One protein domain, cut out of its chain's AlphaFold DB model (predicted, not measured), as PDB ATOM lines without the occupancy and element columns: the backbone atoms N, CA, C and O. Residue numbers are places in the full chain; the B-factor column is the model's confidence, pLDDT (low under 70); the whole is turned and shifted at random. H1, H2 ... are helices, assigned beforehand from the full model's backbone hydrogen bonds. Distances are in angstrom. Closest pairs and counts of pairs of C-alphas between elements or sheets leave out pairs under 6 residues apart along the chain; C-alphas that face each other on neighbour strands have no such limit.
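AT A GLANCE: This is residues 389 to 430, 444 to 474 and 506 to 522 of the 630 residues of the protein "ATPase_2 domain-containing protein" of Planoprotostelium fungivorum (UniProt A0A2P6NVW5). One long helix, H1, makes the longest axis; H2 folds back along its last part as a hairpin, H5 crosses it steeply, and H3 and H4 form a loose pair away from H1. The 90 printed residues include five named helices, H1 to H5 in order, and no named strand: all helix. The whole is only just loose, close to compact, with a radius of gyration of the C-alphas of 14.9 A, and spans 48 by 32 by 24 A.

HOW THE PARTS SIT: H1, residues 389 to 417, touches H2, residues 421 to 430, with residues 411 to 416 alone, opposite ways at a shallow tilt of 21 degrees; the closest C-alphas, Ala 415 and Lys 424, are 4.7 A apart. H3, residues 449 to 455, and H4, residues 462 to 470, are close but not clearly touching; their closest C-alphas, Val 453 and Thr 462, are 6.6 A apart. H1 touches H5, residues 510 to 519, with residues 396 to 401 alone, at a steep tilt of 59 degrees; the closest C-alphas, Ile 401 and Ala 515, are 5.3 A apart. Every O i to N i+4 pair is within hydrogen-bond range in H1, H2, H3 and H5, and 4 of 5 in H4.

IN THESE COORDINATES: H1 runs 41.6 A from C-alpha 389 at (19.552, 2.135, 20.953). H2 is 14.2 A long, H3 10.0 A, H4 13.2 A and H5 14.5 A, to C-alpha 519 at (38.952, -5.935, 28.045).

THE WHOLE: Residues 431 to 443 and 475 to 505 are cut out, with C-alpha gaps of 20.9 A and 5.7 A. Of the links printed whole, none is long. No printed residue is under pLDDT 70.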
ATOM      1  N   TYR A 389      19.097   2.467  19.593       91.88
ATOM      2  CA  TYR A 389      19.552   2.135  20.953       91.88
ATOM      3  C   TYR A 389      20.887   1.374  20.977       91.88
ATOM      4  O   TYR A 389      21.740   1.652  21.813       91.88
ATOM      5  N   PHE A 390      21.108   0.463  20.022       93.81
ATOM      6  CA  PHE A 390      22.355  -0.295  19.911       93.81
ATOM      7  C   PHE A 390      23.575   0.612  19.693       93.81
ATOM      8  O   PHE A 390      24.621   0.385  20.295       93.81
ATOM      9  N   ASN A 391      23.441   1.668  18.883       95.25
ATOM     10  CA  ASN A 391      24.525   2.622  18.641       95.25
ATOM     11  C   ASN A 391      24.828   3.446  19.897       95.25
ATOM     12  O   ASN A 391      25.995   3.687  20.198       95.25
ATOM     13  N   ILE A 392      23.790   3.820  20.652       95.31
ATOM     14  CA  ILE A 392      23.937   4.536  21.924       95.31
ATOM     15  C   ILE A 392      24.697   3.662  22.929       95.31
ATOM     16  O   ILE A 392      25.722   4.088  23.459       95.31
ATOM     17  N   LEU A 393      24.241   2.421  23.146       95.62
ATOM     18  CA  LEU A 393      24.884   1.489  24.077       95.62
ATOM     19  C   LEU A 393      26.321   1.171  23.656       95.62
ATOM     20  O   LEU A 393      27.218   1.176  24.496       95.62
ATOM     21  N   ARG A 394      26.562   0.957  22.356       95.75
ATOM     22  CA  ARG A 394      27.910   0.736  21.821       95.75
ATOM     23  C   ARG A 394      28.819   1.929  22.102       95.75
ATOM     24  O   ARG A 394      29.918   1.717  22.589       95.75
ATOM     25  N   SER A 395      28.364   3.157  21.845       96.31
ATOM     26  CA  SER A 395      29.137   4.367  22.156       96.31
ATOM     27  C   SER A 395      29.457   4.460  23.648       96.31
ATOM     28  O   SER A 395      30.603   4.701  24.003       96.31
ATOM     29  N   MET A 396      28.487   4.206  24.528       95.25
ATOM     30  CA  MET A 396      28.702   4.252  25.981       95.25
ATOM     31  C   MET A 396      29.688   3.186  26.478       95.25
ATOM     32  O   MET A 396      30.480   3.450  27.386       95.25
ATOM     33  N   LEU A 397      29.635   1.982  25.900       95.75
ATOM     34  CA  LEU A 397      30.588   0.913  26.190       95.75
ATOM     35  C   LEU A 397      31.982   1.261  25.671       95.75
ATOM     36  O   LEU A 397      32.940   1.084  26.413       95.75
ATOM     37  N   THR A 398      32.096   1.799  24.453       96.62
ATOM     38  CA  THR A 398      33.372   2.277  23.906       96.62
ATOM     39  C   THR A 398      33.989   3.342  24.808       96.62
ATOM     40  O   THR A 398      35.155   3.211  25.151       96.62
ATOM     41  N   ASP A 399      33.218   4.331  25.268       95.56
ATOM     42  CA  ASP A 399      33.729   5.365  26.180       95.56
ATOM     43  C   ASP A 399      34.251   4.761  27.493       95.56
ATOM     44  O   ASP A 399      35.286   5.176  28.004       95.56
ATOM     45  N   SER A 400      33.550   3.756  28.030       96.38
ATOM     46  CA  SER A 400      33.967   3.073  29.264       96.38
ATOM     47  C   SER A 400      35.229   2.233  29.044       96.38
ATOM     48  O   SER A 400      36.083   2.184  29.919       96.38
ATOM     49  N   ILE A 401      35.357   1.584  27.880       97.44
ATOM     50  CA  ILE A 401      36.566   0.855  27.480       97.44
ATOM     51  C   ILE A 401      37.743   1.824  27.392       97.44
ATOM     52  O   ILE A 401      38.729   1.605  28.084       97.44
ATOM     53  N   VAL A 402      37.599   2.916  26.637       97.12
ATOM     54  CA  VAL A 402      38.641   3.943  26.477       97.12
ATOM     55  C   VAL A 402      39.065   4.495  27.835       97.12
ATOM     56  O   VAL A 402      40.251   4.560  28.118       97.12
ATOM     57  N   GLN A 403      38.122   4.785  28.734       96.69
ATOM     58  CA  GLN A 403      38.443   5.255  30.084       96.69
ATOM     59  C   GLN A 403      39.318   4.266  30.883       96.69
ATOM     60  O   GLN A 403      40.195   4.682  31.642       96.69
ATOM     61  N   ILE A 404      39.075   2.957  30.749       97.31
ATOM     62  CA  ILE A 404      39.884   1.922  31.409       97.31
ATOM     63  C   ILE A 404      41.250   1.791  30.728       97.31
ATOM     64  O   ILE A 404      42.261   1.677  31.422       97.31
ATOM     65  N   GLU A 405      41.281   1.805  29.393       96.94
ATOM     66  CA  GLU A 405      42.511   1.750  28.598       96.94
ATOM     67  C   GLU A 405      43.421   2.934  28.928       96.94
ATOM     68  O   GLU A 405      44.574   2.712  29.280       96.94
ATOM     69  N   ASP A 406      42.886   4.156  28.946       96.56
ATOM     70  CA  ASP A 406      43.602   5.378  29.316       96.56
ATOM     71  C   ASP A 406      44.188   5.275  30.733       96.56
ATOM     72  O   ASP A 406      45.320   5.693  30.984       96.56
ATOM     73  N   HIS A 407      43.445   4.689  31.682       96.56
ATOM     74  CA  HIS A 407      43.943   4.487  33.043       96.56
ATOM     75  C   HIS A 407      45.104   3.482  33.093       96.56
ATOM     76  O   HIS A 407      46.116   3.736  33.749       96.56
ATOM     77  N   LEU A 408      44.973   2.347  32.401       96.25
ATOM     78  CA  LEU A 408      46.018   1.325  32.303       96.25
ATOM     79  C   LEU A 408      47.263   1.862  31.584       96.25
ATOM     80  O   LEU A 408      48.384   1.674  32.060       96.25
ATOM     81  N   GLU A 409      47.071   2.564  30.469       95.75
ATOM     82  CA  GLU A 409      48.134   3.169  29.673       95.75
ATOM     83  C   GLU A 409      48.845   4.273  30.454       95.75
ATOM     84  O   GLU A 409      50.069   4.290  30.473       95.75
ATOM     85  N   SER A 410      48.123   5.106  31.208       96.50
ATOM     86  CA  SER A 410      48.725   6.121  32.079       96.50
ATOM     87  C   SER A 410      49.687   5.517  33.112       96.50
ATOM     88  O   SER A 410      50.770   6.066  33.350       96.50
ATOM     89  N   ILE A 411      49.350   4.359  33.697       96.38
ATOM     90  CA  ILE A 411      50.246   3.646  34.623       96.38
ATOM     91  C   ILE A 411      51.524   3.203  33.896       96.38
ATOM     92  O   ILE A 411      52.628   3.419  34.404       96.38
ATOM     93  N   LEU A 412      51.390   2.615  32.704       95.94
ATOM     94  CA  LEU A 412      52.525   2.115  31.921       95.94
ATOM     95  C   LEU A 412      53.388   3.239  31.338       95.94
ATOM     96  O   LEU A 412      54.614   3.141  31.344       95.94
ATOM     97  N   GLU A 413      52.776   4.326  30.884       95.69
ATOM     98  CA  GLU A 413      53.471   5.507  30.392       95.69
ATOM     99  C   GLU A 413      54.279   6.148  31.526       95.69
ATOM    100  O   GLU A 413      55.453   6.476  31.336       95.69
ATOM    101  N   THR A 414      53.702   6.248  32.728       95.44
ATOM    102  CA  THR A 414      54.433   6.698  33.920       95.44
ATOM    103  C   THR A 414      55.630   5.784  34.185       95.44
ATOM    104  O   THR A 414      56.751   6.272  34.298       95.44
ATOM    105  N   ALA A 415      55.433   4.461  34.151       95.44
ATOM    106  CA  ALA A 415      56.508   3.489  34.354       95.44
ATOM    107  C   ALA A 415      57.614   3.587  33.288       95.44
ATOM    108  O   ALA A 415      58.785   3.361  33.588       95.44
ATOM    109  N   SER A 416      57.267   3.943  32.047       93.81
ATOM    110  CA  SER A 416      58.238   4.131  30.964       93.81
ATOM    111  C   SER A 416      59.123   5.368  31.156       93.81
ATOM    112  O   SER A 416      60.276   5.370  30.727       93.81
ATOM    113  N   LYS A 417      58.598   6.406  31.821       95.31
ATOM    114  CA  LYS A 417      59.296   7.667  32.110       95.31
ATOM    115  C   LYS A 417      60.110   7.609  33.404       95.31
ATOM    116  O   LYS A 417      61.039   8.397  33.574       95.31
ATOM    117  N   THR A 418      59.775   6.696  34.311       95.62
ATOM    118  CA  THR A 418      60.483   6.512  35.579       95.62
ATOM    119  C   THR A 418      61.871   5.908  35.352       95.62
ATOM    120  O   THR A 418      62.014   4.810  34.817       95.62
ATOM    121  N   THR A 419      62.910   6.618  35.799       94.25
ATOM    122  CA  THR A 419      64.312   6.166  35.721       94.25
ATOM    123  C   THR A 419      64.731   5.292  36.900       94.25
ATOM    124  O   THR A 419      65.711   4.560  36.803       94.25
ATOM    125  N   ASN A 420      64.010   5.370  38.019       95.62
ATOM    126  CA  ASN A 420      64.238   4.535  39.189       95.62
ATOM    127  C   ASN A 420      63.567   3.170  38.998       95.62
ATOM    128  O   ASN A 420      62.338   3.076  38.995       95.62
ATOM    129  N   ASP A 421      64.368   2.108  38.903       91.38
ATOM    130  CA  ASP A 421      63.855   0.748  38.734       91.38
ATOM    131  C   ASP A 421      62.855   0.376  39.836       91.38
ATOM    132  O   ASP A 421      61.763  -0.103  39.539       91.38
ATOM    133  N   ALA A 422      63.150   0.662  41.107       92.50
ATOM    134  CA  ALA A 422      62.270   0.268  42.206       92.50
ATOM    135  C   ALA A 422      60.858   0.861  42.075       92.50
ATOM    136  O   ALA A 422      59.877   0.143  42.274       92.50
ATOM    137  N   GLU A 423      60.769   2.135  41.696       94.44
ATOM    138  CA  GLU A 423      59.514   2.858  41.471       94.44
ATOM    139  C   GLU A 423      58.805   2.382  40.192       94.44
ATOM    140  O   GLU A 423      57.595   2.156  40.191       94.44
ATOM    141  N   LYS A 424      59.555   2.123  39.115       95.19
ATOM    142  CA  LYS A 424      59.019   1.569  37.863       95.19
ATOM    143  C   LYS A 424      58.280   0.249  38.088       95.19
ATOM    144  O   LYS A 424      57.181   0.044  37.580       95.19
ATOM    145  N   TYR A 425      58.855  -0.647  38.878       94.56
ATOM    146  CA  TYR A 425      58.228  -1.929  39.185       94.56
ATOM    147  C   TYR A 425      57.061  -1.806  40.175       94.56
ATOM    148  O   TYR A 425      56.117  -2.582  40.066       94.56
ATOM    149  N   GLN A 426      57.052  -0.811  41.072       94.88
ATOM    150  CA  GLN A 426      55.850  -0.504  41.867       94.88
ATOM    151  C   GLN A 426      54.669  -0.108  40.968       94.88
ATOM    152  O   GLN A 426      53.530  -0.489  41.241       94.88
ATOM    153  N   LEU A 427      54.928   0.601  39.862       96.31
ATOM    154  CA  LEU A 427      53.908   0.927  38.861       96.31
ATOM    155  C   LEU A 427      53.437  -0.315  38.085       96.31
ATOM    156  O   LEU A 427      52.241  -0.457  37.831       96.31
ATOM    157  N   PHE A 428      54.331  -1.252  37.765       97.31
ATOM    158  CA  PHE A 428      53.936  -2.544  37.188       97.31
ATOM    159  C   PHE A 428      53.066  -3.368  38.141       97.31
ATOM    160  O   PHE A 428      52.043  -3.914  37.731       97.31
ATOM    161  N   GLU A 429      53.405  -3.418  39.427       96.44
ATOM    162  CA  GLU A 429      52.555  -4.078  40.417       96.44
ATOM    163  C   GLU A 429      51.198  -3.377  40.559       96.44
ATOM    164  O   GLU A 429      50.176  -4.053  40.648       96.44
ATOM    165  N   LYS A 430      51.159  -2.037  40.507       96.88
ATOM    166  CA  LYS A 430      49.909  -1.256  40.478       96.88
ATOM    167  C   LYS A 430      49.027  -1.642  39.289       96.88
ATOM    168  O   LYS A 430      47.824  -1.837  39.464       96.88
ATOM    169  N   ASP A 444      32.309 -11.153  40.359       89.44
ATOM    170  CA  ASP A 444      31.431 -10.934  41.498       89.44
ATOM    171  C   ASP A 444      30.804  -9.542  41.414       89.44
ATOM    172  O   ASP A 444      31.455  -8.549  41.106       89.44
ATOM    173  N   ARG A 445      29.487  -9.441  41.626       81.88
ATOM    174  CA  ARG A 445      28.792  -8.140  41.566       81.88
ATOM    175  C   ARG A 445      29.193  -7.222  42.722       81.88
ATOM    176  O   ARG A 445      29.219  -6.011  42.540       81.88
ATOM    177  N   TYR A 446      29.496  -7.802  43.877       85.75
ATOM    178  CA  TYR A 446      29.835  -7.082  45.093       85.75
ATOM    179  C   TYR A 446      30.928  -7.840  45.829       85.75
ATOM    180  O   TYR A 446      30.817  -9.051  46.016       85.75
ATOM    181  N   VAL A 447      31.968  -7.130  46.253       88.25
ATOM    182  CA  VAL A 447      33.114  -7.734  46.936       88.25
ATOM    183  C   VAL A 447      33.451  -6.920  48.167       88.25
ATOM    184  O   VAL A 447      33.579  -5.702  48.094       88.25
ATOM    185  N   ASN A 448      33.597  -7.578  49.313       86.25
ATOM    186  CA  ASN A 448      33.872  -6.893  50.567       86.25
ATOM    187  C   ASN A 448      35.158  -6.041  50.470       86.25
ATOM    188  O   ASN A 448      36.220  -6.534  50.072       86.25
ATOM    189  N   LYS A 449      35.080  -4.763  50.870       86.44
ATOM    190  CA  LYS A 449      36.210  -3.819  50.811       86.44
ATOM    191  C   LYS A 449      37.423  -4.349  51.569       86.44
ATOM    192  O   LYS A 449      38.545  -4.236  51.081       86.44
ATOM    193  N   ARG A 450      37.218  -4.934  52.755       85.31
ATOM    194  CA  ARG A 450      38.305  -5.470  53.585       85.31
ATOM    195  C   ARG A 450      39.041  -6.583  52.854       85.31
ATOM    196  O   ARG A 450      40.266  -6.616  52.892       85.31
ATOM    197  N   TRP A 451      38.309  -7.454  52.165       89.94
ATOM    198  CA  TRP A 451      38.908  -8.525  51.379       89.94
ATOM    199  C   TRP A 451      39.762  -7.960  50.233       89.94
ATOM    200  O   TRP A 451      40.898  -8.395  50.072       89.94
ATOM    201  N   ILE A 452      39.284  -6.943  49.508       90.00
ATOM    202  CA  ILE A 452      40.062  -6.276  48.446       90.00
ATOM    203  C   ILE A 452      41.325  -5.609  49.007       90.00
ATOM    204  O   ILE A 452      42.413  -5.780  48.461       90.00
ATOM    205  N   VAL A 453      41.215  -4.891  50.126       88.25
ATOM    206  CA  VAL A 453      42.362  -4.216  50.758       88.25
ATOM    207  C   VAL A 453      43.440  -5.210  51.198       88.25
ATOM    208  O   VAL A 453      44.624  -4.924  51.045       88.25
ATOM    209  N   VAL A 454      43.043  -6.369  51.728       88.06
ATOM    210  CA  VAL A 454      43.974  -7.415  52.181       88.06
ATOM    211  C   VAL A 454      44.609  -8.145  50.992       88.06
ATOM    212  O   VAL A 454      45.827  -8.304  50.950       88.06
ATOM    213  N   ASN A 455      43.794  -8.593  50.031       91.38
ATOM    214  CA  ASN A 455      44.232  -9.541  49.001       91.38
ATOM    215  C   ASN A 455      44.780  -8.875  47.736       91.38
ATOM    216  O   ASN A 455      45.588  -9.489  47.050       91.38
ATOM    217  N   ILE A 456      44.351  -7.649  47.422       93.31
ATOM    218  CA  ILE A 456      44.799  -6.919  46.227       93.31
ATOM    219  C   ILE A 456      45.788  -5.820  46.613       93.31
ATOM    220  O   ILE A 456      46.851  -5.719  46.017       93.31
ATOM    221  N   PHE A 457      45.464  -5.003  47.619       91.81
ATOM    222  CA  PHE A 457      46.263  -3.816  47.967       91.81
ATOM    223  C   PHE A 457      47.229  -4.020  49.144       91.81
ATOM    224  O   PHE A 457      47.932  -3.082  49.524       91.81
ATOM    225  N   HIS A 458      47.257  -5.218  49.738       89.38
ATOM    226  CA  HIS A 458      48.151  -5.619  50.832       89.38
ATOM    227  C   HIS A 458      48.258  -4.607  51.990       89.38
ATOM    228  O   HIS A 458      49.324  -4.443  52.575       89.38
ATOM    229  N   HIS A 459      47.167  -3.901  52.315       80.69
ATOM    230  CA  HIS A 459      47.100  -2.772  53.267       80.69
ATOM    231  C   HIS A 459      47.965  -1.539  52.960       80.69
ATOM    232  O   HIS A 459      47.666  -0.472  53.488       80.69
ATOM    233  N   GLN A 460      49.005  -1.661  52.141       83.19
ATOM    234  CA  GLN A 460      49.980  -0.604  51.883       83.19
ATOM    235  C   GLN A 460      49.543   0.341  50.759       83.19
ATOM    236  O   GLN A 460      49.924   1.502  50.769       83.19
ATOM    237  N   HIS A 461      48.700  -0.126  49.835       85.31
ATOM    238  CA  HIS A 461      48.334   0.615  48.622       85.31
ATOM    239  C   HIS A 461      46.871   1.080  48.610       85.31
ATOM    240  O   HIS A 461      46.224   1.122  47.566       85.31
ATOM    241  N   THR A 462      46.293   1.406  49.770       82.69
ATOM    242  CA  THR A 462      44.867   1.780  49.854       82.69
ATOM    243  C   THR A 462      44.529   3.100  49.162       82.69
ATOM    244  O   THR A 462      43.386   3.290  48.764       82.69
ATOM    245  N   GLU A 463      45.506   3.984  48.984       83.00
ATOM    246  CA  GLU A 463      45.382   5.237  48.221       83.00
ATOM    247  C   GLU A 463      45.053   5.008  46.735       83.00
ATOM    248  O   GLU A 463      44.348   5.800  46.112       83.00
ATOM    249  N   GLU A 464      45.480   3.879  46.160       89.56
ATOM    250  CA  GLU A 464      45.128   3.509  44.787       89.56
ATOM    251  C   GLU A 464      43.618   3.307  44.640       89.56
ATOM    252  O   GLU A 464      43.039   3.693  43.627       89.56
ATOM    253  N   LEU A 465      42.961   2.770  45.672       86.81
ATOM    254  CA  LEU A 465      41.515   2.577  45.687       86.81
ATOM    255  C   LEU A 465      40.766   3.914  45.601       86.81
ATOM    256  O   LEU A 465      39.739   4.001  44.932       86.81
ATOM    257  N   GLU A 466      41.275   4.956  46.260       81.62
ATOM    258  CA  GLU A 466      40.690   6.299  46.217       81.62
ATOM    259  C   GLU A 466      40.806   6.911  44.823       81.62
ATOM    260  O   GLU A 466      39.818   7.440  44.314       81.62
ATOM    261  N   ASN A 467      41.951   6.738  44.158       85.31
ATOM    262  CA  ASN A 467      42.133   7.169  42.769       85.31
ATOM    263  C   ASN A 467      41.145   6.471  41.820       85.31
ATOM    264  O   ASN A 467      40.562   7.111  40.948       85.31
ATOM    265  N   LEU A 468      40.904   5.170  42.014       91.44
ATOM    266  CA  LEU A 468      39.937   4.412  41.212       91.44
ATOM    267  C   LEU A 468      38.485   4.850  41.463       91.44
ATOM    268  O   LEU A 468      37.672   4.846  40.537       91.44
ATOM    269  N   LEU A 469      38.153   5.235  42.701       85.19
ATOM    270  CA  LEU A 469      36.845   5.797  43.056       85.19
ATOM    271  C   LEU A 469      36.646   7.183  42.436       85.19
ATOM    272  O   LEU A 469      35.582   7.455  41.891       85.19
ATOM    273  N   GLN A 470      37.668   8.041  42.489       81.31
ATOM    274  CA  GLN A 470      37.647   9.367  41.865       81.31
ATOM    275  C   GLN A 470      37.524   9.273  40.341       81.31
ATOM    276  O   GLN A 470      36.790  10.044  39.732       81.31
ATOM    277  N   ALA A 471      38.188   8.287  39.735       85.19
ATOM    278  CA  ALA A 471      38.058   7.977  38.317       85.19
ATOM    279  C   ALA A 471      36.727   7.285  37.961       85.19
ATOM    280  O   ALA A 471      36.527   6.950  36.799       85.19
ATOM    281  N   GLN A 472      35.831   7.037  38.928       88.12
ATOM    282  CA  GLN A 472      34.551   6.335  38.746       88.12
ATOM    283  C   GLN A 472      34.677   4.931  38.119       88.12
ATOM    284  O   GLN A 472      33.712   4.388  37.577       88.12
ATOM    285  N   LEU A 473      35.853   4.303  38.206       92.88
ATOM    286  CA  LEU A 473      36.080   2.938  37.713       92.88
ATOM    287  C   LEU A 473      35.449   1.905  38.654       92.88
ATOM    288  O   LEU A 473      34.986   0.842  38.232       92.88
ATOM    289  N   ILE A 474      35.374   2.244  39.939       92.31
ATOM    290  CA  ILE A 474      34.740   1.454  40.994       92.31
ATOM    291  C   ILE A 474      33.830   2.339  41.847       92.31
ATOM    292  O   ILE A 474      33.926   3.563  41.817       92.31
ATOM    293  N   THR A 506      31.987  -2.485  44.005       90.00
ATOM    294  CA  THR A 506      31.475  -2.911  42.697       90.00
ATOM    295  C   THR A 506      32.218  -2.134  41.612       90.00
ATOM    296  O   THR A 506      32.835  -1.103  41.893       90.00
ATOM    297  N   ALA A 507      32.126  -2.584  40.360       92.12
ATOM    298  CA  ALA A 507      32.431  -1.724  39.220       92.12
ATOM    299  C   ALA A 507      31.601  -0.430  39.301       92.12
ATOM    300  O   ALA A 507      30.463  -0.460  39.782       92.12
ATOM    301  N   GLY A 508      32.154   0.690  38.826       88.31
ATOM    302  CA  GLY A 508      31.546   2.018  38.980       88.31
ATOM    303  C   GLY A 508      30.141   2.135  38.388       88.31
ATOM    304  O   GLY A 508      29.328   2.924  38.856       88.31
ATOM    305  N   SER A 509      29.825   1.298  37.401       89.25
ATOM    306  CA  SER A 509      28.496   1.156  36.807       89.25
ATOM    307  C   SER A 509      28.340  -0.227  36.149       89.25
ATOM    308  O   SER A 509      29.337  -0.925  35.922       89.25
ATOM    309  N   PRO A 510      27.112  -0.650  35.793       90.00
ATOM    310  CA  PRO A 510      26.889  -1.881  35.030       90.00
ATOM    311  C   PRO A 510      27.631  -1.906  33.683       90.00
ATOM    312  O   PRO A 510      28.239  -2.925  33.346       90.00
ATOM    313  N   LYS A 511      27.696  -0.773  32.968       92.88
ATOM    314  CA  LYS A 511      28.471  -0.651  31.720       92.88
ATOM    315  C   LYS A 511      29.971  -0.816  31.964       92.88
ATOM    316  O   LYS A 511      30.637  -1.489  31.188       92.88
ATOM    317  N   MET A 512      30.488  -0.296  33.082       95.00
ATOM    318  CA  MET A 512      31.891  -0.461  33.472       95.00
ATOM    319  C   MET A 512      32.212  -1.937  33.735       95.00
ATOM    320  O   MET A 512      33.230  -2.451  33.283       95.00
ATOM    321  N   LYS A 513      31.290  -2.669  34.377       93.94
ATOM    322  CA  LYS A 513      31.414  -4.122  34.572       93.94
ATOM    323  C   LYS A 513      31.459  -4.894  33.247       93.94
ATOM    324  O   LYS A 513      32.204  -5.872  33.126       93.94
ATOM    325  N   MET A 514      30.652  -4.485  32.267       94.56
ATOM    326  CA  MET A 514      30.687  -5.056  30.917       94.56
ATOM    327  C   MET A 514      32.001  -4.728  30.203       94.56
ATOM    328  O   MET A 514      32.605  -5.629  29.625       94.56
ATOM    329  N   ALA A 515      32.470  -3.482  30.298       96.88
ATOM    330  CA  ALA A 515      33.740  -3.043  29.731       96.88
ATOM    331  C   ALA A 515      34.929  -3.827  30.314       96.88
ATOM    332  O   ALA A 515      35.755  -4.317  29.546       96.88
ATOM    333  N   PHE A 516      34.954  -4.074  31.634       97.50
ATOM    334  CA  PHE A 516      35.919  -4.998  32.247       97.50
ATOM    335  C   PHE A 516      35.874  -6.372  31.574       97.50
ATOM    336  O   PHE A 516      36.902  -6.885  31.150       97.50
ATOM    337  N   GLY A 517      34.685  -6.953  31.407       96.38
ATOM    338  CA  GLY A 517      34.529  -8.264  30.773       96.38
ATOM    339  C   GLY A 517      35.008  -8.337  29.321       96.38
ATOM    340  O   GLY A 517      35.458  -9.397  28.888       96.38
ATOM    341  N   LEU A 518      34.899  -7.237  28.573       96.62
ATOM    342  CA  LEU A 518      35.390  -7.138  27.198       96.62
ATOM    343  C   LEU A 518      36.918  -7.024  27.168       96.62
ATOM    344  O   LEU A 518      37.560  -7.807  26.474       96.62
ATOM    345  N   LEU A 519      37.499  -6.134  27.975       96.75
ATOM    346  CA  LEU A 519      38.952  -5.935  28.045       96.75
ATOM    347  C   LEU A 519      39.700  -7.154  28.594       96.75
ATOM    348  O   LEU A 519      40.767  -7.498  28.099       96.75
ATOM    349  N   LEU A 520      39.116  -7.875  29.555       96.94
ATOM    350  CA  LEU A 520      39.689  -9.122  30.078       96.94
ATOM    351  C   LEU A 520      39.764 -10.244  29.025       96.94
ATOM    352  O   LEU A 520      40.474 -11.228  29.224       96.94
ATOM    353  N   LYS A 521      39.024 -10.117  27.918       96.62
ATOM    354  CA  LYS A 521      39.050 -11.041  26.774       96.62
ATOM    355  C   LYS A 521      39.823 -10.481  25.581       96.62
ATOM    356  O   LYS A 521      40.027 -11.212  24.615       96.62
ATOM    357  N   ASP A 522      40.229  -9.217  25.635       96.44
ATOM    358  CA  ASP A 522      40.960  -8.568  24.559       96.44
ATOM    359  C   ASP A 522      42.398  -9.107  24.481       96.44
ATOM    360  O   ASP A 522      43.131  -9.166  25.473       96.44
TER     361      ASP A 522